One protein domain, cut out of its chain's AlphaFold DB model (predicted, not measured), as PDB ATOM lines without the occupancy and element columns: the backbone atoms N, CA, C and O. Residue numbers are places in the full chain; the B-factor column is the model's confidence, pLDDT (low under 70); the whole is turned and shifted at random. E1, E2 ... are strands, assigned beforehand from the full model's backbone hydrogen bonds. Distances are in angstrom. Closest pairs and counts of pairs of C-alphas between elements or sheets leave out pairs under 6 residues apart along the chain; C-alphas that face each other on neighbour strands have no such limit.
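Overview. This is residues 425 to 576 of the 576 residues of an uncharacterized protein of Ruminococcus flavefaciens 007c (UniProt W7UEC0). Three antiparallel sheets are stacked as layers: the five-stranded middle layer E1 E6 E7 E8 E9 is covered on one face by the curled sheet E10 E11 E12 E13, while the sheet E2 E3 E4 E5 is only partly face to face with its other face. The 152 printed residues hold no named helix and 13 named strands, E1 to E13 in order along the chain, and the class is all strand. E2 to E5, E6 to E9 and E10 to E13 are meanders, each strand the antiparallel neighbour of the one before. The whole is compact, with a radius of gyration of the C-alphas of 15.2 A and spans of 47 by 37 by 29 A.

Arrangement. Edge strand E1, residues 425 to 428, is the antiparallel neighbour of E6, residues 482 to 485; N 425 and O 484 are within hydrogen-bond range at 2.8 A. E2, residues 441 to 446, and E3, residues 449 to 457, form a hairpin, with N 444 and O 454 at 2.9 A. E4, residues 462 to 467, is the antiparallel neighbour of E3, with N 455 and O 464 at 2.9 A, and of E5, residues 472 to 477, with N 463 and O 476 at 2.8 A. E7, residues 494 to 500, is the antiparallel neighbour of E6, with N 483 and O 496 at 2.9 A. The closest C-alphas of E5 and E7, those of Pro 477 and Tyr 499, are 6.5 A apart. E8, residues 509 to 515, and E9, residues 520 to 524, form a hairpin, with N 513 and O 522 at 3.0 A. The closest C-alphas of E8 and E10, residues 530 to 536, are those of Ile 509 and Asn 531, 4.7 A apart. E11, residues 541 to 547, and E12, residues 560 to 567, form a hairpin, with N 543 and O 562 at 2.8 A; E12 bends by 63 degrees at residue 564. The closest C-alphas of E9 and E13, residues 570 to 575, are those of Leu 524 and Leu 571, 5.9 A apart.

Along the chain. E1 begins at C-alpha 425, (230.708, 14.623, 19.506). E3 measures 19.5 A from first to last C-alpha, E8 19.6 A and E11 20.2 A. E13 ends at C-alpha 575, (237.916, 31.462, 8.014).

Size, cuts and confidence. The C-alphas of Ala 469 and Ala 551, the two farthest apart, are 47.2 A apart. The printed part has no cut; the links E1 to E2 and E11 to E12 are long. The pLDDT is under 70 at residues 433 to 435, 501 to 507 and 549 to 558.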
ATOM      1  N   TRP A 425     231.441  14.890  18.272       95.44
ATOM      2  CA  TRP A 425     230.708  14.623  19.506       95.44
ATOM      3  C   TRP A 425     231.079  15.642  20.587       95.44
ATOM      4  O   TRP A 425     232.245  15.790  20.951       95.44
ATOM      5  N   CYS A 426     230.073  16.343  21.114       93.00
ATOM      6  CA  CYS A 426     230.211  17.170  22.309       93.00
ATOM      7  C   CYS A 426     230.244  16.264  23.545       93.00
ATOM      8  O   CYS A 426     229.227  15.644  23.865       93.00
ATOM      9  N   TRP A 427     231.383  16.197  24.239       92.06
ATOM     10  CA  TRP A 427     231.441  15.567  25.561       92.06
ATOM     11  C   TRP A 427     231.095  16.582  26.655       92.06
ATOM     12  O   TRP A 427     230.295  16.293  27.540       92.06
ATOM     13  N   HIS A 428     231.641  17.798  26.564       88.38
ATOM     14  CA  HIS A 428     231.314  18.883  27.484       88.38
ATOM     15  C   HIS A 428     231.153  20.220  26.753       88.38
ATOM     16  O   HIS A 428     232.007  20.612  25.959       88.38
ATOM     17  N   SER A 429     230.107  20.963  27.103       85.50
ATOM     18  CA  SER A 429     229.882  22.354  26.704       85.50
ATOM     19  C   SER A 429     229.668  23.210  27.946       85.50
ATOM     20  O   SER A 429     228.971  22.807  28.881       85.50
ATOM     21  N   PHE A 430     230.249  24.407  27.961       79.38
ATOM     22  CA  PHE A 430     230.006  25.394  29.006       79.38
ATOM     23  C   PHE A 430     228.562  25.911  28.982       79.38
ATOM     24  O   PHE A 430     228.003  26.155  30.047       79.38
ATOM     25  N   GLU A 431     227.950  26.048  27.798       77.94
ATOM     26  CA  GLU A 431     226.584  26.573  27.637       77.94
ATOM     27  C   GLU A 431     225.530  25.641  28.257       77.94
ATOM     28  O   GLU A 431     224.607  26.111  28.923       77.94
ATOM     29  N   ASP A 432     225.723  24.326  28.140       75.19
ATOM     30  CA  ASP A 432     224.832  23.320  28.733       75.19
ATOM     31  C   ASP A 432     224.978  23.212  30.266       75.19
ATOM     32  O   ASP A 432     224.066  22.742  30.947       75.19
ATOM     33  N   ASN A 433     226.113  23.658  30.826       69.12
ATOM     34  CA  ASN A 433     226.528  23.382  32.210       69.12
ATOM     35  C   ASN A 433     226.813  24.650  33.043       69.12
ATOM     36  O   ASN A 433     227.580  24.617  34.017       69.12
ATOM     37  N   ILE A 434     226.194  25.781  32.677       67.12
ATOM     38  CA  ILE A 434     226.366  27.076  33.356       67.12
ATOM     39  C   ILE A 434     225.953  26.968  34.833       67.12
ATOM     40  O   ILE A 434     224.774  26.958  35.183       67.12
ATOM     41  N   GLY A 435     226.955  26.947  35.712       63.00
ATOM     42  CA  GLY A 435     226.799  26.888  37.168       63.00
ATOM     43  C   GLY A 435     226.930  25.488  37.779       63.00
ATOM     44  O   GLY A 435     227.294  25.405  38.947       63.00
ATOM     45  N   SER A 436     226.723  24.417  37.005       72.19
ATOM     46  CA  SER A 436     226.779  23.017  37.469       72.19
ATOM     47  C   SER A 436     228.044  22.259  37.060       72.19
ATOM     48  O   SER A 436     228.238  21.135  37.508       72.19
ATOM     49  N   ILE A 437     228.940  22.847  36.256       75.00
ATOM     50  CA  ILE A 437     230.178  22.192  35.780       75.00
ATOM     51  C   ILE A 437     230.994  21.502  36.894       75.00
ATOM     52  O   ILE A 437     231.532  20.418  36.685       75.00
ATOM     53  N   ARG A 438     231.039  22.075  38.106       78.12
ATOM     54  CA  ARG A 438     231.765  21.507  39.264       78.12
ATOM     55  C   ARG A 438     231.099  20.283  39.888       78.12
ATOM     56  O   ARG A 438     231.756  19.542  40.618       78.12
ATOM     57  N   ASP A 439     229.827  20.073  39.589       86.31
ATOM     58  CA  ASP A 439     229.008  18.979  40.097       86.31
ATOM     59  C   ASP A 439     229.059  17.753  39.170       86.31
ATOM     60  O   ASP A 439     228.455  16.727  39.469       86.31
ATOM     61  N   ILE A 440     229.816  17.841  38.068       84.44
ATOM     62  CA  ILE A 440     229.943  16.798  37.052       84.44
ATOM     63  C   ILE A 440     231.331  16.156  37.128       84.44
ATOM     64  O   ILE A 440     232.369  16.816  36.998       84.44
ATOM     65  N   SER A 441     231.325  14.838  37.288       89.19
ATOM     66  CA  SER A 441     232.472  13.952  37.129       89.19
ATOM     67  C   SER A 441     231.981  12.712  36.379       89.19
ATOM     68  O   SER A 441     230.912  12.189  36.692       89.19
ATOM     69  N   GLU A 442     232.693  12.288  35.338       90.19
ATOM     70  CA  GLU A 442     232.253  11.210  34.442       90.19
ATOM     71  C   GLU A 442     233.464  10.452  33.897       90.19
ATOM     72  O   GLU A 442     234.490  11.062  33.603       90.19
ATOM     73  N   SER A 443     233.336   9.137  33.698       92.75
ATOM     74  CA  SER A 443     234.298   8.357  32.914       92.75
ATOM     75  C   SER A 443     233.644   7.742  31.683       92.75
ATOM     76  O   SER A 443     232.573   7.144  31.772       92.75
ATOM     77  N   ILE A 444     234.344   7.788  30.550       93.56
ATOM     78  CA  ILE A 444     233.913   7.211  29.271       93.56
ATOM     79  C   ILE A 444     234.959   6.242  28.701       93.56
ATOM     80  O   ILE A 444     236.139   6.267  29.060       93.56
ATOM     81  N   ARG A 445     234.520   5.404  27.761       93.69
ATOM     82  CA  ARG A 445     235.367   4.625  26.843       93.69
ATOM     83  C   ARG A 445     234.958   4.961  25.419       93.69
ATOM     84  O   ARG A 445     233.767   5.131  25.170       93.69
ATOM     85  N   LEU A 446     235.913   4.987  24.498       94.69
ATOM     86  CA  LEU A 446     235.652   5.187  23.071       94.69
ATOM     87  C   LEU A 446     236.006   3.915  22.295       94.69
ATOM     88  O   LEU A 446     237.014   3.274  22.592       94.69
ATOM     89  N   SER A 447     235.202   3.553  21.295       94.69
ATOM     90  CA  SER A 447     235.423   2.372  20.442       94.69
ATOM     91  C   SER A 447     236.745   2.455  19.670       94.69
ATOM     92  O   SER A 447     237.410   1.443  19.459       94.69
ATOM     93  N   GLN A 448     237.144   3.678  19.320       94.94
ATOM     94  CA  GLN A 448     238.394   4.061  18.664       94.94
ATOM     95  C   GLN A 448     239.617   3.918  19.590       94.94
ATOM     96  O   GLN A 448     240.731   3.706  19.119       94.94
ATOM     97  N   PHE A 449     239.421   3.984  20.911       93.81
ATOM     98  CA  PHE A 449     240.485   3.935  21.919       93.81
ATOM     99  C   PHE A 449     240.165   2.892  23.013       93.81
ATOM    100  O   PHE A 449     240.023   3.246  24.185       93.81
ATOM    101  N   PRO A 450     240.047   1.592  22.669       91.25
ATOM    102  CA  PRO A 450     239.535   0.557  23.577       91.25
ATOM    103  C   PRO A 450     240.448   0.280  24.784       91.25
ATOM    104  O   PRO A 450     239.980  -0.195  25.822       91.25
ATOM    105  N   ASP A 451     241.739   0.600  24.656       90.25
ATOM    106  CA  ASP A 451     242.746   0.533  25.719       90.25
ATOM    107  C   ASP A 451     242.744   1.750  26.658       90.25
ATOM    108  O   ASP A 451     243.552   1.789  27.588       90.25
ATOM    109  N   PHE A 452     241.859   2.732  26.457       91.50
ATOM    110  CA  PHE A 452     241.798   3.951  27.260       91.50
ATOM    111  C   PHE A 452     240.443   4.164  27.948       91.50
ATOM    112  O   PHE A 452     239.376   3.797  27.454       91.50
ATOM    113  N   VAL A 453     240.511   4.812  29.109       92.88
ATOM    114  CA  VAL A 453     239.386   5.442  29.801       92.88
ATOM    115  C   VAL A 453     239.709   6.921  29.941       92.88
ATOM    116  O   VAL A 453     240.794   7.276  30.405       92.88
ATOM    117  N   PHE A 454     238.767   7.775  29.554       93.62
ATOM    118  CA  PHE A 454     238.862   9.219  29.748       93.62
ATOM    119  C   PHE A 454     237.957   9.596  30.917       93.62
ATOM    120  O   PHE A 454     236.788   9.223  30.916       93.62
ATOM    121  N   MET A 455     238.488  10.318  31.903       92.62
ATOM    122  CA  MET A 455     237.741  10.808  33.062       92.62
ATOM    123  C   MET A 455     237.703  12.336  33.049       92.62
ATOM    124  O   MET A 455     238.750  12.980  33.094       92.62
ATOM    125  N   TRP A 456     236.502  12.903  32.994       90.88
ATOM    126  CA  TRP A 456     236.221  14.319  33.202       90.88
ATOM    127  C   TRP A 456     236.118  14.613  34.699       90.88
ATOM    128  O   TRP A 456     235.406  13.906  35.411       90.88
ATOM    129  N   ASN A 457     236.751  15.690  35.173       86.88
ATOM    130  CA  ASN A 457     236.443  16.258  36.484       86.88
ATOM    131  C   ASN A 457     236.249  17.779  36.393       86.88
ATOM    132  O   ASN A 457     237.209  18.552  36.340       86.88
ATOM    133  N   GLY A 458     234.992  18.222  36.422       81.44
ATOM    134  CA  GLY A 458     234.644  19.633  36.260       81.44
ATOM    135  C   GLY A 458     234.848  20.490  37.514       81.44
ATOM    136  O   GLY A 458     234.757  21.716  37.437       81.44
ATOM    137  N   LYS A 459     235.172  19.888  38.671       82.75
ATOM    138  CA  LYS A 459     235.646  20.630  39.854       82.75
ATOM    139  C   LYS A 459     237.077  21.146  39.648       82.75
ATOM    140  O   LYS A 459     237.365  22.271  40.057       82.75
ATOM    141  N   GLU A 460     237.952  20.343  39.039       82.19
ATOM    142  CA  GLU A 460     239.351  20.703  38.759       82.19
ATOM    143  C   GLU A 460     239.631  21.178  37.319       82.19
ATOM    144  O   GLU A 460     240.750  21.612  37.048       82.19
ATOM    145  N   TYR A 461     238.637  21.164  36.421       84.94
ATOM    146  CA  TYR A 461     238.740  21.679  35.043       84.94
ATOM    147  C   TYR A 461     239.789  20.946  34.187       84.94
ATOM    148  O   TYR A 461     240.620  21.551  33.499       84.94
ATOM    149  N   TYR A 462     239.760  19.609  34.229       88.44
ATOM    150  CA  TYR A 462     240.572  18.768  33.353       88.44
ATOM    151  C   TYR A 462     239.894  17.451  32.961       88.44
ATOM    152  O   TYR A 462     238.989  16.949  33.630       88.44
ATOM    153  N   ILE A 463     240.430  16.860  31.895       91.44
ATOM    154  CA  ILE A 463     240.264  15.459  31.508       91.44
ATOM    155  C   ILE A 463     241.556  14.709  31.848       91.44
ATOM    156  O   ILE A 463     242.658  15.224  31.654       91.44
ATOM    157  N   GLU A 464     241.454  13.468  32.310       91.69
ATOM    158  CA  GLU A 464     242.590  12.552  32.419       91.69
ATOM    159  C   GLU A 464     242.359  11.288  31.600       91.69
ATOM    160  O   GLU A 464     241.317  10.647  31.702       91.69
ATOM    161  N   ALA A 465     243.361  10.911  30.805       91.44
ATOM    162  CA  ALA A 465     243.366   9.655  30.066       91.44
ATOM    163  C   ALA A 465     244.156   8.606  30.856       91.44
ATOM    164  O   ALA A 465     245.322   8.828  31.195       91.44
ATOM    165  N   TYR A 466     243.548   7.453  31.122       90.69
ATOM    166  CA  TYR A 466     244.158   6.299  31.778       90.69
ATOM    167  C   TYR A 466     244.170   5.110  30.821       90.69
ATOM    168  O   TYR A 466     243.176   4.860  30.146       90.69
ATOM    169  N   ASN A 467     245.269   4.357  30.777       88.50
ATOM    170  CA  ASN A 467     245.331   3.135  29.975       88.50
ATOM    171  C   ASN A 467     244.722   1.919  30.700       88.50
ATOM    172  O   ASN A 467     244.505   1.951  31.912       88.50
ATOM    173  N   SER A 468     244.543   0.814  29.977       81.88
ATOM    174  CA  SER A 468     243.950  -0.454  30.431       81.88
ATOM    175  C   SER A 468     244.621  -1.114  31.650       81.88
ATOM    176  O   SER A 468     244.040  -2.012  32.259       81.88
ATOM    177  N   ALA A 469     245.801  -0.635  32.065       83.69
ATOM    178  CA  ALA A 469     246.506  -1.035  33.286       83.69
ATOM    179  C   ALA A 469     246.370  -0.019  34.446       83.69
ATOM    180  O   ALA A 469     247.160  -0.062  35.391       83.69
ATOM    181  N   GLY A 470     245.429   0.928  34.367       81.69
ATOM    182  CA  GLY A 470     245.182   1.948  35.394       81.69
ATOM    183  C   GLY A 470     246.229   3.060  35.447       81.69
ATOM    184  O   GLY A 470     246.285   3.824  36.412       81.69
ATOM    185  N   ARG A 471     247.105   3.166  34.441       85.31
ATOM    186  CA  ARG A 471     248.214   4.128  34.445       85.31
ATOM    187  C   ARG A 471     247.808   5.379  33.679       85.31
ATOM    188  O   ARG A 471     247.484   5.295  32.495       85.31
ATOM    189  N   LYS A 472     247.865   6.537  34.342       89.00
ATOM    190  CA  LYS A 472     247.597   7.828  33.699       89.00
ATOM    191  C   LYS A 472     248.594   8.085  32.564       89.00
ATOM    192  O   LYS A 472     249.806   7.993  32.763       89.00
ATOM    193  N   PHE A 473     248.052   8.396  31.394       85.75
ATOM    194  CA  PHE A 473     248.748   8.731  30.156       85.75
ATOM    195  C   PHE A 473     248.863  10.251  29.990       85.75
ATOM    196  O   PHE A 473     249.964  10.760  29.793       85.75
ATOM    197  N   ALA A 474     247.754  10.979  30.171       86.56
ATOM    198  CA  ALA A 474     247.695  12.434  30.028       86.56
ATOM    199  C   ALA A 474     246.803  13.099  31.092       86.56
ATOM    200  O   ALA A 474     245.881  12.479  31.624       86.56
ATOM    201  N   THR A 475     247.064  14.384  31.356       89.12
ATOM    202  CA  THR A 475     246.143  15.323  32.016       89.12
ATOM    203  C   THR A 475     245.979  16.516  31.080       89.12
ATOM    204  O   THR A 475     246.973  17.125  30.685       89.12
ATOM    205  N   ILE A 476     244.740  16.812  30.709       88.94
ATOM    206  CA  ILE A 476     244.351  17.698  29.613       88.94
ATOM    207  C   ILE A 476     243.481  18.818  30.199       88.94
ATOM    208  O   ILE A 476     242.404  18.519  30.714       88.94
ATOM    209  N   PRO A 477     243.915  20.091  30.177       84.19
ATOM    210  CA  PRO A 477     243.149  21.183  30.767       84.19
ATOM    211  C   PRO A 477     241.915  21.517  29.916       84.19
ATOM    212  O   PRO A 477     242.005  21.620  28.688       84.19
ATOM    213  N   VAL A 478     240.769  21.706  30.578       84.75
ATOM    214  CA  VAL A 478     239.505  22.122  29.951       84.75
ATOM    215  C   VAL A 478     238.717  23.012  30.904       84.75
ATOM    216  O   VAL A 478     238.204  22.546  31.916       84.75
ATOM    217  N   GLN A 479     238.567  24.289  30.556       78.19
ATOM    218  CA  GLN A 479     237.792  25.233  31.371       78.19
ATOM    219  C   GLN A 479     236.345  25.380  30.888       78.19
ATOM    220  O   GLN A 479     235.469  25.757  31.667       78.19
ATOM    221  N   PHE A 480     236.105  25.076  29.610       83.25
ATOM    222  CA  PHE A 480     234.858  25.391  28.927       83.25
ATOM    223  C   PHE A 480     234.298  24.193  28.154       83.25
ATOM    224  O   PHE A 480     233.387  23.518  28.636       83.25
ATOM    225  N   ASN A 481     234.858  23.908  26.976       89.44
ATOM    226  CA  ASN A 481     234.285  22.974  26.009       89.44
ATOM    227  C   ASN A 481     235.281  21.848  25.688       89.44
ATOM    228  O   ASN A 481     236.481  22.108  25.567       89.44
ATOM    229  N   ALA A 482     234.780  20.624  25.527       93.38
ATOM    230  CA  ALA A 482     235.514  19.444  25.083       93.38
ATOM    231  C   ALA A 482     234.702  18.689  24.022       93.38
ATOM    232  O   ALA A 482     233.603  18.196  24.291       93.38
ATOM    233  N   TYR A 483     235.283  18.573  22.833       95.75
ATOM    234  CA  TYR A 483     234.737  17.844  21.695       95.75
ATOM    235  C   TYR A 483     235.687  16.717  21.294       95.75
ATOM    236  O   TYR A 483     236.905  16.883  21.347       95.75
ATOM    237  N   PHE A 484     235.130  15.601  20.840       96.62
ATOM    238  CA  PHE A 484     235.856  14.613  20.048       96.62
ATOM    239  C   PHE A 484     235.468  14.791  18.581       96.62
ATOM    240  O   PHE A 484     234.280  14.802  18.259       96.62
ATOM    241  N   ALA A 485     236.453  14.954  17.704       96.19
ATOM    242  CA  ALA A 485     236.258  15.060  16.261       96.19
ATOM    243  C   ALA A 485     237.543  14.632  15.550       96.19
ATOM    244  O   ALA A 485     238.618  15.002  16.006       96.19
ATOM    245  N   ASP A 486     237.433  13.883  14.453       94.94
ATOM    246  CA  ASP A 486     238.560  13.627  13.547       94.94
ATOM    247  C   ASP A 486     238.792  14.891  12.706       94.94
ATOM    248  O   ASP A 486     237.969  15.232  11.848       94.94
ATOM    249  N   ILE A 487     239.859  15.632  13.016       93.56
ATOM    250  CA  ILE A 487     240.223  16.880  12.333       93.56
ATOM    251  C   ILE A 487     241.441  16.737  11.409       93.56
ATOM    252  O   ILE A 487     241.693  17.645  10.612       93.56
ATOM    253  N   ASN A 488     242.190  15.628  11.487       91.88
ATOM    254  CA  ASN A 488     243.325  15.360  10.594       91.88
ATOM    255  C   ASN A 488     242.971  14.429   9.412       91.88
ATOM    256  O   ASN A 488     243.577  14.549   8.342       91.88
ATOM    257  N   GLY A 489     241.952  13.578   9.563       91.56
ATOM    258  CA  GLY A 489     241.443  12.649   8.554       91.56
ATOM    259  C   GLY A 489     241.983  11.213   8.637       91.56
ATOM    260  O   GLY A 489     241.861  10.485   7.647       91.56
ATOM    261  N   ASP A 490     242.595  10.796   9.752       93.19
ATOM    262  CA  ASP A 490     243.127   9.433   9.941       93.19
ATOM    263  C   ASP A 490     242.093   8.401  10.444       93.19
ATOM    264  O   ASP A 490     242.360   7.193  10.408       93.19
ATOM    265  N   GLY A 491     240.891   8.846  10.830       92.44
ATOM    266  CA  GLY A 491     239.807   8.007  11.342       92.44
ATOM    267  C   GLY A 491     239.747   7.872  12.868       92.44
ATOM    268  O   GLY A 491     238.875   7.152  13.365       92.44
ATOM    269  N   TYR A 492     240.626   8.544  13.620       95.31
ATOM    270  CA  TYR A 492     240.589   8.615  15.082       95.31
ATOM    271  C   TYR A 492     240.270  10.047  15.537       95.31
ATOM    272  O   TYR A 492     240.934  10.986  15.117       95.31
ATOM    273  N   PRO A 493     239.282  10.257  16.427       96.44
ATOM    274  CA  PRO A 493     238.904  11.600  16.836       96.44
ATOM    275  C   PRO A 493     239.899  12.183  17.842       96.44
ATOM    276  O   PRO A 493     240.107  11.621  18.923       96.44
ATOM    277  N   GLU A 494     240.450  13.356  17.545       95.50
ATOM    278  CA  GLU A 494     241.211  14.123  18.519       95.50
ATOM    279  C   GLU A 494     240.308  14.745  19.588       95.50
ATOM    280  O   GLU A 494     239.183  15.187  19.335       95.50
ATOM    281  N   LEU A 495     240.844  14.838  20.808       95.88
ATOM    282  CA  LEU A 495     240.205  15.561  21.900       95.88
ATOM    283  C   LEU A 495     240.527  17.056  21.770       95.88
ATOM    284  O   LEU A 495     241.613  17.518  22.131       95.88
ATOM    285  N   CYS A 496     239.565  17.806  21.241       96.00
ATOM    286  CA  CYS A 496     239.623  19.244  21.019       96.00
ATOM    287  C   CYS A 496     239.031  19.980  22.232       96.00
ATOM    288  O   CYS A 496     237.851  19.817  22.544       96.00
ATOM    289  N   THR A 497     239.826  20.800  22.925       94.25
ATOM    290  CA  THR A 497     239.425  21.470  24.171       94.25
ATOM    291  C   THR A 497     239.620  22.984  24.123       94.25
ATOM    292  O   THR A 497     240.504  23.499  23.441       94.25
ATOM    293  N   THR A 498     238.768  23.712  24.847       91.00
ATOM    294  CA  THR A 498     238.848  25.171  25.031       91.00
ATOM    295  C   THR A 498     239.198  25.494  26.485       91.00
ATOM    296  O   THR A 498     238.537  25.021  27.420       91.00
ATOM    297  N   TYR A 499     240.247  26.291  26.684       84.12
ATOM    298  CA  TYR A 499     240.850  26.562  27.990       84.12
ATOM    299  C   TYR A 499     241.340  28.012  28.085       84.12
ATOM    300  O   TYR A 499     241.860  28.545  27.108       84.12
ATOM    301  N   ASP A 500     241.187  28.638  29.253       80.06
ATOM    302  CA  ASP A 500     241.712  29.976  29.550       80.06
ATOM    303  C   ASP A 500     242.960  29.862  30.436       80.06
ATOM    304  O   ASP A 500     242.957  29.157  31.444       80.06
ATOM    305  N   LEU A 501     244.039  30.558  30.067       69.31
ATOM    306  CA  LEU A 501     245.306  30.532  30.811       69.31
ATOM    307  C   LEU A 501     245.219  31.208  32.196       69.31
ATOM    308  O   LEU A 501     246.172  31.114  32.973       69.31
ATOM    309  N   GLY A 502     244.107  31.875  32.528       57.53
ATOM    310  CA  GLY A 502     243.798  32.318  33.892       57.53
ATOM    311  C   GLY A 502     244.726  33.417  34.417       57.53
ATOM    312  O   GLY A 502     244.942  33.544  35.627       57.53
ATOM    313  N   LEU A 503     245.313  34.212  33.518       53.09
ATOM    314  CA  LEU A 503     246.129  35.361  33.891       53.09
ATOM    315  C   LEU A 503     245.202  36.432  34.486       53.09
ATOM    316  O   LEU A 503     244.290  36.910  33.834       53.09
ATOM    317  N   ASN A 504     245.416  36.775  35.760       44.69
ATOM    318  CA  ASN A 504     244.426  37.384  36.672       44.69
ATOM    319  C   ASN A 504     243.954  38.835  36.361       44.69
ATOM    320  O   ASN A 504     243.653  39.590  37.293       44.69
ATOM    321  N   ARG A 505     243.928  39.263  35.094       52.47
ATOM    322  CA  ARG A 505     243.441  40.572  34.622       52.47
ATOM    323  C   ARG A 505     242.763  40.522  33.255       52.47
ATOM    324  O   ARG A 505     241.786  41.238  33.070       52.47
ATOM    325  N   ASP A 506     243.245  39.672  32.355       61.41
ATOM    326  CA  ASP A 506     242.852  39.635  30.947       61.41
ATOM    327  C   ASP A 506     242.584  38.171  30.554       61.41
ATOM    328  O   ASP A 506     243.211  37.260  31.090       61.41
ATOM    329  N   ILE A 507     241.613  37.924  29.673       68.75
ATOM    330  CA  ILE A 507     241.113  36.569  29.377       68.75
ATOM    331  C   ILE A 507     241.854  36.005  28.159       68.75
ATOM    332  O   ILE A 507     241.792  36.613  27.089       68.75
ATOM    333  N   PHE A 508     242.518  34.851  28.304       78.19
ATOM    334  CA  PHE A 508     243.400  34.263  27.283       78.19
ATOM    335  C   PHE A 508     242.934  32.861  26.889       78.19
ATOM    336  O   PHE A 508     243.425  31.867  27.428       78.19
ATOM    337  N   ILE A 509     241.992  32.779  25.948       86.12
ATOM    338  CA  ILE A 509     241.377  31.511  25.543       86.12
ATOM    339  C   ILE A 509     242.106  30.906  24.345       86.12
ATOM    340  O   ILE A 509     242.119  31.473  23.250       86.12
ATOM    341  N   GLU A 510     242.668  29.722  24.566       91.00
ATOM    342  CA  GLU A 510     243.312  28.891  23.554       91.00
ATOM    343  C   GLU A 510     242.448  27.672  23.219       91.00
ATOM    344  O   GLU A 510     241.743  27.121  24.074       91.00
ATOM    345  N   VAL A 511     242.599  27.184  21.987       94.06
ATOM    346  CA  VAL A 511     242.148  25.843  21.604       94.06
ATOM    347  C   VAL A 511     243.336  24.893  21.642       94.06
ATOM    348  O   VAL A 511     244.390  25.176  21.072       94.06
ATOM    349  N   ARG A 512     243.167  23.742  22.295       93.25
ATOM    350  CA  ARG A 512     244.164  22.666  22.335       93.25
ATOM    351  C   ARG A 512     243.583  21.406  21.725       93.25
ATOM    352  O   ARG A 512     242.452  21.043  22.021       93.25
ATOM    353  N   VAL A 513     244.360  20.742  20.882       95.25
ATOM    354  CA  VAL A 513     243.966  19.493  20.223       95.25
ATOM    355  C   VAL A 513     244.918  18.406  20.680       95.25
ATOM    356  O   VAL A 513     246.135  18.582  20.596       95.25
ATOM    357  N   TRP A 514     244.367  17.301  21.170       93.56
ATOM    358  CA  TRP A 514     245.123  16.153  21.655       93.56
ATOM    359  C   TRP A 514     244.868  14.957  20.746       93.56
ATOM    360  O   TRP A 514     243.820  14.310  20.809       93.56
ATOM    361  N   ASP A 515     245.859  14.690  19.907       93.31
ATOM    362  CA  ASP A 515     245.922  13.567  18.987       93.31
ATOM    363  C   ASP A 515     246.464  12.350  19.743       93.31
ATOM    364  O   ASP A 515     247.668  12.136  19.924       93.31
ATOM    365  N   ILE A 516     245.515  11.578  20.265       90.44
ATOM    366  CA  ILE A 516     245.767  10.396  21.091       90.44
ATOM    367  C   ILE A 516     246.280   9.226  20.232       90.44
ATOM    368  O   ILE A 516     246.912   8.320  20.774       90.44
ATOM    369  N   HIS A 517     246.046   9.241  18.912       91.75
ATOM    370  CA  HIS A 517     246.483   8.181  18.002       91.75
ATOM    371  C   HIS A 517     247.974   8.301  17.659       91.75
ATOM    372  O   HIS A 517     248.721   7.333  17.804       91.75
ATOM    373  N   ASN A 518     248.426   9.497  17.274       91.44
ATOM    374  CA  ASN A 518     249.804   9.752  16.847       91.44
ATOM    375  C   ASN A 518     250.732  10.228  17.991       91.44
ATOM    376  O   ASN A 518     251.901  10.533  17.749       91.44
ATOM    377  N   GLU A 519     250.236  10.278  19.236       89.50
ATOM    378  CA  GLU A 519     250.901  10.848  20.428       89.50
ATOM    379  C   GLU A 519     251.279  12.344  20.281       89.50
ATOM    380  O   GLU A 519     252.305  12.798  20.801       89.50
ATOM    381  N   LEU A 520     250.451  13.131  19.580       90.94
ATOM    382  CA  LEU A 520     250.695  14.548  19.290       90.94
ATOM    383  C   LEU A 520     249.747  15.483  20.059       90.94
ATOM    384  O   LEU A 520     248.667  15.113  20.516       90.94
ATOM    385  N   ALA A 521     250.179  16.730  20.235       91.75
ATOM    386  CA  ALA A 521     249.377  17.777  20.853       91.75
ATOM    387  C   ALA A 521     249.659  19.115  20.172       91.75
ATOM    388  O   ALA A 521     250.816  19.502  19.996       91.75
ATOM    389  N   TYR A 522     248.593  19.829  19.822       93.81
ATOM    390  CA  TYR A 522     248.644  21.092  19.099       93.81
ATOM    391  C   TYR A 522     247.942  22.198  19.895       93.81
ATOM    392  O   TYR A 522     247.143  21.939  20.801       93.81
ATOM    393  N   THR A 523     248.243  23.459  19.592       93.31
ATOM    394  CA  THR A 523     247.629  24.615  20.259       93.31
ATOM    395  C   THR A 523     247.451  25.753  19.265       93.31
ATOM    396  O   THR A 523     248.408  26.150  18.608       93.31
ATOM    397  N   LEU A 524     246.228  26.269  19.185       93.75
ATOM    398  CA  LEU A 524     245.860  27.481  18.467       93.75
ATOM    399  C   LEU A 524     245.699  28.591  19.513       93.75
ATOM    400  O   LEU A 524     244.790  28.551  20.346       93.75
ATOM    401  N   SER A 525     246.624  29.549  19.488       89.62
ATOM    402  CA  SER A 525     246.738  30.633  20.467       89.62
ATOM    403  C   SER A 525     246.773  31.981  19.762       89.62
ATOM    404  O   SER A 525     247.431  32.135  18.734       89.62
ATOM    405  N   GLY A 526     246.060  32.962  20.315       84.25
ATOM    406  CA  GLY A 526     245.993  34.328  19.795       84.25
ATOM    407  C   GLY A 526     246.939  35.304  20.493       84.25
ATOM    408  O   GLY A 526     246.726  36.510  20.399       84.25
ATOM    409  N   GLY A 527     247.917  34.809  21.265       81.50
ATOM    410  CA  GLY A 527     248.807  35.650  22.069       81.50
ATOM    411  C   GLY A 527     248.014  36.596  22.977       81.50
ATOM    412  O   GLY A 527     247.089  36.168  23.668       81.50
ATOM    413  N   GLU A 528     248.317  37.893  22.927       73.88
ATOM    414  CA  GLU A 528     247.584  38.944  23.656       73.88
ATOM    415  C   GLU A 528     246.424  39.568  22.846       73.88
ATOM    416  O   GLU A 528     245.720  40.436  23.347       73.88
ATOM    417  N   GLU A 529     246.161  39.092  21.626       82.56
ATOM    418  CA  GLU A 529     245.241  39.733  20.671       82.56
ATOM    419  C   GLU A 529     243.882  39.021  20.588       82.56
ATOM    420  O   GLU A 529     242.841  39.611  20.893       82.56
ATOM    421  N   ASP A 530     243.894  37.721  20.283       87.69
ATOM    422  CA  ASP A 530     242.687  36.952  19.946       87.69
ATOM    423  C   ASP A 530     242.360  35.850  20.968       87.69
ATOM    424  O   ASP A 530     243.256  35.261  21.577       87.69
ATOM    425  N   ASN A 531     241.072  35.558  21.146       87.81
ATOM    426  CA  ASN A 531     240.537  34.415  21.885       87.81
ATOM    427  C   ASN A 531     239.878  33.432  20.912       87.81
ATOM    428  O   ASN A 531     239.129  33.852  20.030       87.81
ATOM    429  N   TYR A 532     240.109  32.134  21.113       90.81
ATOM    430  CA  TYR A 532     239.555  31.065  20.280       90.81
ATOM    431  C   TYR A 532     238.640  30.146  21.098       90.81
ATOM    432  O   TYR A 532     239.070  29.576  22.098       90.81
ATOM    433  N   ILE A 533     237.383  29.983  20.675       90.25
ATOM    434  CA  ILE A 533     236.369  29.171  21.373       90.25
ATOM    435  C   ILE A 533     235.815  28.103  20.425       90.25
ATOM    436  O   ILE A 533     235.317  28.442  19.352       90.25
ATOM    437  N   LEU A 534     235.863  26.824  20.818       92.69
ATOM    438  CA  LEU A 534     235.226  25.735  20.066       92.69
ATOM    439  C   LEU A 534     233.708  25.756  20.225       92.69
ATOM    440  O   LEU A 534     233.214  25.907  21.342       92.69
ATOM    441  N   TYR A 535     232.979  25.489  19.144       91.50
ATOM    442  CA  TYR A 535     231.548  25.190  19.188       91.50
ATOM    443  C   TYR A 535     231.135  24.233  18.060       91.50
ATOM    444  O   TYR A 535     231.764  24.191  17.003       91.50
ATOM    445  N   GLU A 536     230.065  23.468  18.272       91.50
ATOM    446  CA  GLU A 536     229.442  22.628  17.239       91.50
ATOM    447  C   GLU A 536     228.304  23.392  16.543       91.50
ATOM    448  O   GLU A 536     227.586  24.171  17.179       91.50
ATOM    449  N   GLU A 537     228.150  23.207  15.229       90.38
ATOM    450  CA  GLU A 537     227.018  23.756  14.479       90.38
ATOM    451  C   GLU A 537     226.649  22.899  13.252       90.38
ATOM    452  O   GLU A 537     227.299  22.960  12.211       90.38
ATOM    453  N   ASN A 538     225.537  22.162  13.348       90.50
ATOM    454  CA  ASN A 538     225.001  21.227  12.340       90.50
ATOM    455  C   ASN A 538     225.850  19.956  12.118       90.50
ATOM    456  O   ASN A 538     225.865  19.405  11.017       90.50
ATOM    457  N   GLY A 539     226.524  19.469  13.162       90.62
ATOM    458  CA  GLY A 539     227.377  18.276  13.134       90.62
ATOM    459  C   GLY A 539     228.831  18.544  12.731       90.62
ATOM    460  O   GLY A 539     229.610  17.600  12.622       90.62
ATOM    461  N   GLU A 540     229.206  19.809  12.528       91.69
ATOM    462  CA  GLU A 540     230.574  20.246  12.232       91.69
ATOM    463  C   GLU A 540     231.164  21.059  13.395       91.69
ATOM    464  O   GLU A 540     230.450  21.787  14.088       91.69
ATOM    465  N   LEU A 541     232.482  20.949  13.594       94.75
ATOM    466  CA  LEU A 541     233.224  21.646  14.643       94.75
ATOM    467  C   LEU A 541     233.801  22.947  14.081       94.75
ATOM    468  O   LEU A 541     234.525  22.945  13.083       94.75
ATOM    469  N   PHE A 542     233.502  24.057  14.747       94.38
ATOM    470  CA  PHE A 542     233.958  25.390  14.383       94.38
ATOM    471  C   PHE A 542     234.704  26.057  15.538       94.38
ATOM    472  O   PHE A 542     234.608  25.665  16.702       94.38
ATOM    473  N   VAL A 543     235.445  27.103  15.188       93.81
ATOM    474  CA  VAL A 543     236.119  28.011  16.108       93.81
ATOM    475  C   VAL A 543     235.517  29.400  15.918       93.81
ATOM    476  O   VAL A 543     235.429  29.888  14.793       93.81
ATOM    477  N   ASN A 544     235.123  30.047  17.010       91.88
ATOM    478  CA  ASN A 544     234.851  31.480  17.039       91.88
ATOM    479  C   ASN A 544     236.138  32.209  17.446       91.88
ATOM    480  O   ASN A 544     236.726  31.872  18.477       91.88
ATOM    481  N   LYS A 545     236.569  33.184  16.643       91.94
ATOM    482  CA  LYS A 545     237.740  34.024  16.898       91.94
ATOM    483  C   LYS A 545     237.295  35.434  17.300       91.94
ATOM    484  O   LYS A 545     236.796  36.186  16.464       91.94
ATOM    485  N   GLU A 546     237.507  35.815  18.561       87.62
ATOM    486  CA  GLU A 546     237.112  37.128  19.100       87.62
ATOM    487  C   GLU A 546     238.300  37.919  19.667       87.62
ATOM    488  O   GLU A 546     239.086  37.412  20.463       87.62
ATOM    489  N   TRP A 547     238.394  39.201  19.301       82.75
ATOM    490  CA  TRP A 547     239.391  40.136  19.838       82.75
ATOM    491  C   TRP A 547     239.186  40.371  21.342       82.75
ATOM    492  O   TRP A 547     238.070  40.685  21.777       82.75
ATOM    493  N   LYS A 548     240.259  40.295  22.142       73.12
ATOM    494  CA  LYS A 548     240.177  40.307  23.619       73.12
ATOM    495  C   LYS A 548     239.510  41.543  24.225       73.12
ATOM    496  O   LYS A 548     238.798  41.417  25.213       73.12
ATOM    497  N   ASN A 549     239.700  42.728  23.637       66.62
ATOM    498  CA  ASN A 549     239.123  43.980  24.155       66.62
ATOM    499  C   ASN A 549     237.700  44.271  23.629       66.62
ATOM    500  O   ASN A 549     237.235  45.411  23.675       66.62
ATOM    501  N   SER A 550     237.014  43.267  23.077       63.44
ATOM    502  CA  SER A 550     235.585  43.352  22.763       63.44
ATOM    503  C   SER A 550     234.727  43.319  24.040       63.44
ATOM    504  O   SER A 550     235.220  43.081  25.143       63.44
ATOM    505  N   ALA A 551     233.413  43.536  23.912       59.84
ATOM    506  CA  ALA A 551     232.453  43.264  24.988       59.84
ATOM    507  C   ALA A 551     232.193  41.744  25.088       59.84
ATOM    508  O   ALA A 551     231.079  41.277  24.854       59.84
ATOM    509  N   TRP A 552     233.270  40.998  25.344       62.47
ATOM    510  CA  TRP A 552     233.374  39.554  25.167       62.47
ATOM    511  C   TRP A 552     232.388  38.756  26.031       62.47
ATOM    512  O   TRP A 552     232.131  39.083  27.194       62.47
ATOM    513  N   SER A 553     231.891  37.655  25.470       64.69
ATOM    514  CA  SER A 553     231.138  36.624  26.172       64.69
ATOM    515  C   SER A 553     231.512  35.253  25.617       64.69
ATOM    516  O   SER A 553     231.658  35.073  24.416       64.69
ATOM    517  N   ILE A 554     231.561  34.229  26.463       63.72
ATOM    518  CA  ILE A 554     231.670  32.846  25.975       63.72
ATOM    519  C   ILE A 554     230.454  32.412  25.132       63.72
ATOM    520  O   ILE A 554     230.540  31.461  24.362       63.72
ATOM    521  N   LEU A 555     229.335  33.135  25.253       64.19
ATOM    522  CA  LEU A 555     228.113  32.921  24.477       64.19
ATOM    523  C   LEU A 555     227.962  33.908  23.300       64.19
ATOM    524  O   LEU A 555     226.922  33.893  22.638       64.19
ATOM    525  N   SER A 556     228.931  34.798  23.030       64.12
ATOM    526  CA  SER A 556     228.885  35.586  21.791       64.12
ATOM    527  C   SER A 556     229.287  34.730  20.593       64.12
ATOM    528  O   SER A 556     230.305  34.047  20.597       64.12
ATOM    529  N   LYS A 557     228.469  34.801  19.539       63.09
ATOM    530  CA  LYS A 557     228.831  34.446  18.160       63.09
ATOM    531  C   LYS A 557     229.065  35.751  17.385       63.09
ATOM    532  O   LYS A 557     228.324  36.062  16.453       63.09
ATOM    533  N   HIS A 558     229.980  36.594  17.871       68.50
ATOM    534  CA  HIS A 558     230.237  37.936  17.321       68.50
ATOM    535  C   HIS A 558     231.613  38.077  16.663       68.50
ATOM    536  O   HIS A 558     231.861  39.087  16.001       68.50
ATOM    537  N   GLY A 559     232.483  37.084  16.826       80.44
ATOM    538  CA  GLY A 559     233.774  36.995  16.164       80.44
ATOM    539  C   GLY A 559     233.731  36.445  14.745       80.44
ATOM    540  O   GLY A 559     232.680  36.255  14.130       80.44
ATOM    541  N   GLU A 560     234.927  36.195  14.228       91.31
ATOM    542  CA  GLU A 560     235.146  35.555  12.939       91.31
ATOM    543  C   GLU A 560     234.921  34.041  13.080       91.31
ATOM    544  O   GLU A 560     235.508  33.385  13.945       91.31
ATOM    545  N   LYS A 561     234.056  33.479  12.229       93.19
ATOM    546  CA  LYS A 561     233.824  32.034  12.158       93.19
ATOM    547  C   LYS A 561     234.951  31.380  11.361       93.19
ATOM    548  O   LYS A 561     235.224  31.779  10.232       93.19
ATOM    549  N   GLY A 562     235.554  30.339  11.925       94.56
ATOM    550  CA  GLY A 562     236.556  29.522  11.250       94.56
ATOM    551  C   GLY A 562     236.431  28.035  11.567       94.56
ATOM    552  O   GLY A 562     235.658  27.620  12.430       94.56
ATOM    553  N   ARG A 563     237.215  27.224  10.864       94.94
ATOM    554  CA  ARG A 563     237.478  25.813  11.165       94.94
ATOM    555  C   ARG A 563     238.907  25.646  11.673       94.94
ATOM    556  O   ARG A 563     239.765  26.496  11.430       94.94
ATOM    557  N   LEU A 564     239.155  24.528  12.348       95.75
ATOM    558  CA  LEU A 564     240.513  24.030  12.551       95.75
ATOM    559  C   LEU A 564     241.046  23.423  11.248       95.75
ATOM    560  O   LEU A 564     240.287  22.864  10.456       95.75
ATOM    561  N   GLY A 565     242.356  23.509  11.052       93.12
ATOM    562  CA  GLY A 565     243.078  22.800  10.001       93.12
ATOM    563  C   GLY A 565     244.573  22.748  10.298       93.12
ATOM    564  O   GLY A 565     245.027  23.291  11.305       93.12
ATOM    565  N   PHE A 566     245.341  22.106   9.418       93.06
ATOM    566  CA  PHE A 566     246.783  21.935   9.590       93.06
ATOM    567  C   PHE A 566     247.579  22.521   8.425       93.06
ATOM    568  O   PHE A 566     247.409  22.116   7.277       93.06
ATOM    569  N   GLU A 567     248.525  23.406   8.737       92.25
ATOM    570  CA  GLU A 567     249.513  23.922   7.789       92.25
ATOM    571  C   GLU A 567     250.921  23.670   8.328       92.25
ATOM    572  O   GLU A 567     251.239  24.008   9.464       92.25
ATOM    573  N   ASN A 568     251.786  23.044   7.523       88.88
ATOM    574  CA  ASN A 568     253.177  22.726   7.886       88.88
ATOM    575  C   ASN A 568     253.350  21.951   9.219       88.88
ATOM    576  O   ASN A 568     254.413  22.009   9.837       88.88
ATOM    577  N   GLY A 569     252.322  21.214   9.658       85.38
ATOM    578  CA  GLY A 569     252.302  20.494  10.940       85.38
ATOM    579  C   GLY A 569     251.897  21.343  12.154       85.38
ATOM    580  O   GLY A 569     252.030  20.885  13.285       85.38
ATOM    581  N   GLN A 570     251.406  22.567  11.938       89.69
ATOM    582  CA  GLN A 570     250.848  23.445  12.967       89.69
ATOM    583  C   GLN A 570     249.329  23.558  12.812       89.69
ATOM    584  O   GLN A 570     248.808  23.540  11.696       89.69
ATOM    585  N   LEU A 571     248.624  23.680  13.939       95.00
ATOM    586  CA  LEU A 571     247.178  23.892  13.981       95.00
ATOM    587  C   LEU A 571     246.865  25.360  13.670       95.00
ATOM    588  O   LEU A 571     247.353  26.255  14.360       95.00
ATOM    589  N   VAL A 572     246.044  25.598  12.651       95.06
ATOM    590  CA  VAL A 572     245.679  26.935  12.167       95.06
ATOM    591  C   VAL A 572     244.170  27.175  12.212       95.06
ATOM    592  O   VAL A 572     243.363  26.244  12.231       95.06
ATOM    593  N   PHE A 573     243.803  28.456  12.223       95.69
ATOM    594  CA  PHE A 573     242.435  28.941  12.064       95.69
ATOM    595  C   PHE A 573     242.170  29.260  10.588       95.69
ATOM    596  O   PHE A 573     242.892  30.061   9.997       95.69
ATOM    597  N   ILE A 574     241.131  28.658  10.006       95.06
ATOM    598  CA  ILE A 574     240.746  28.847   8.600       95.06
ATOM    599  C   ILE A 574     239.355  29.506   8.552       95.06
ATOM    600  O   ILE A 574     238.389  28.829   8.909       95.06
ATOM    601  N   PRO A 575     239.215  30.783   8.135       94.25
ATOM    602  CA  PRO A 575     237.916  31.462   8.014       94.25
ATOM    603  C   PRO A 575     236.930  30.752   7.066       94.25
ATOM    604  O   PRO A 575     237.363  30.075   6.128       94.25
ATOM    605  N   VAL A 576     235.615  30.929   7.283       90.81
ATOM    606  CA  VAL A 576     234.528  30.304   6.482       90.81
ATOM    607  C   VAL A 576     233.424  31.281   6.079       90.81
ATOM    608  O   VAL A 576     232.931  32.003   6.972       90.81
TER     609      VAL A 576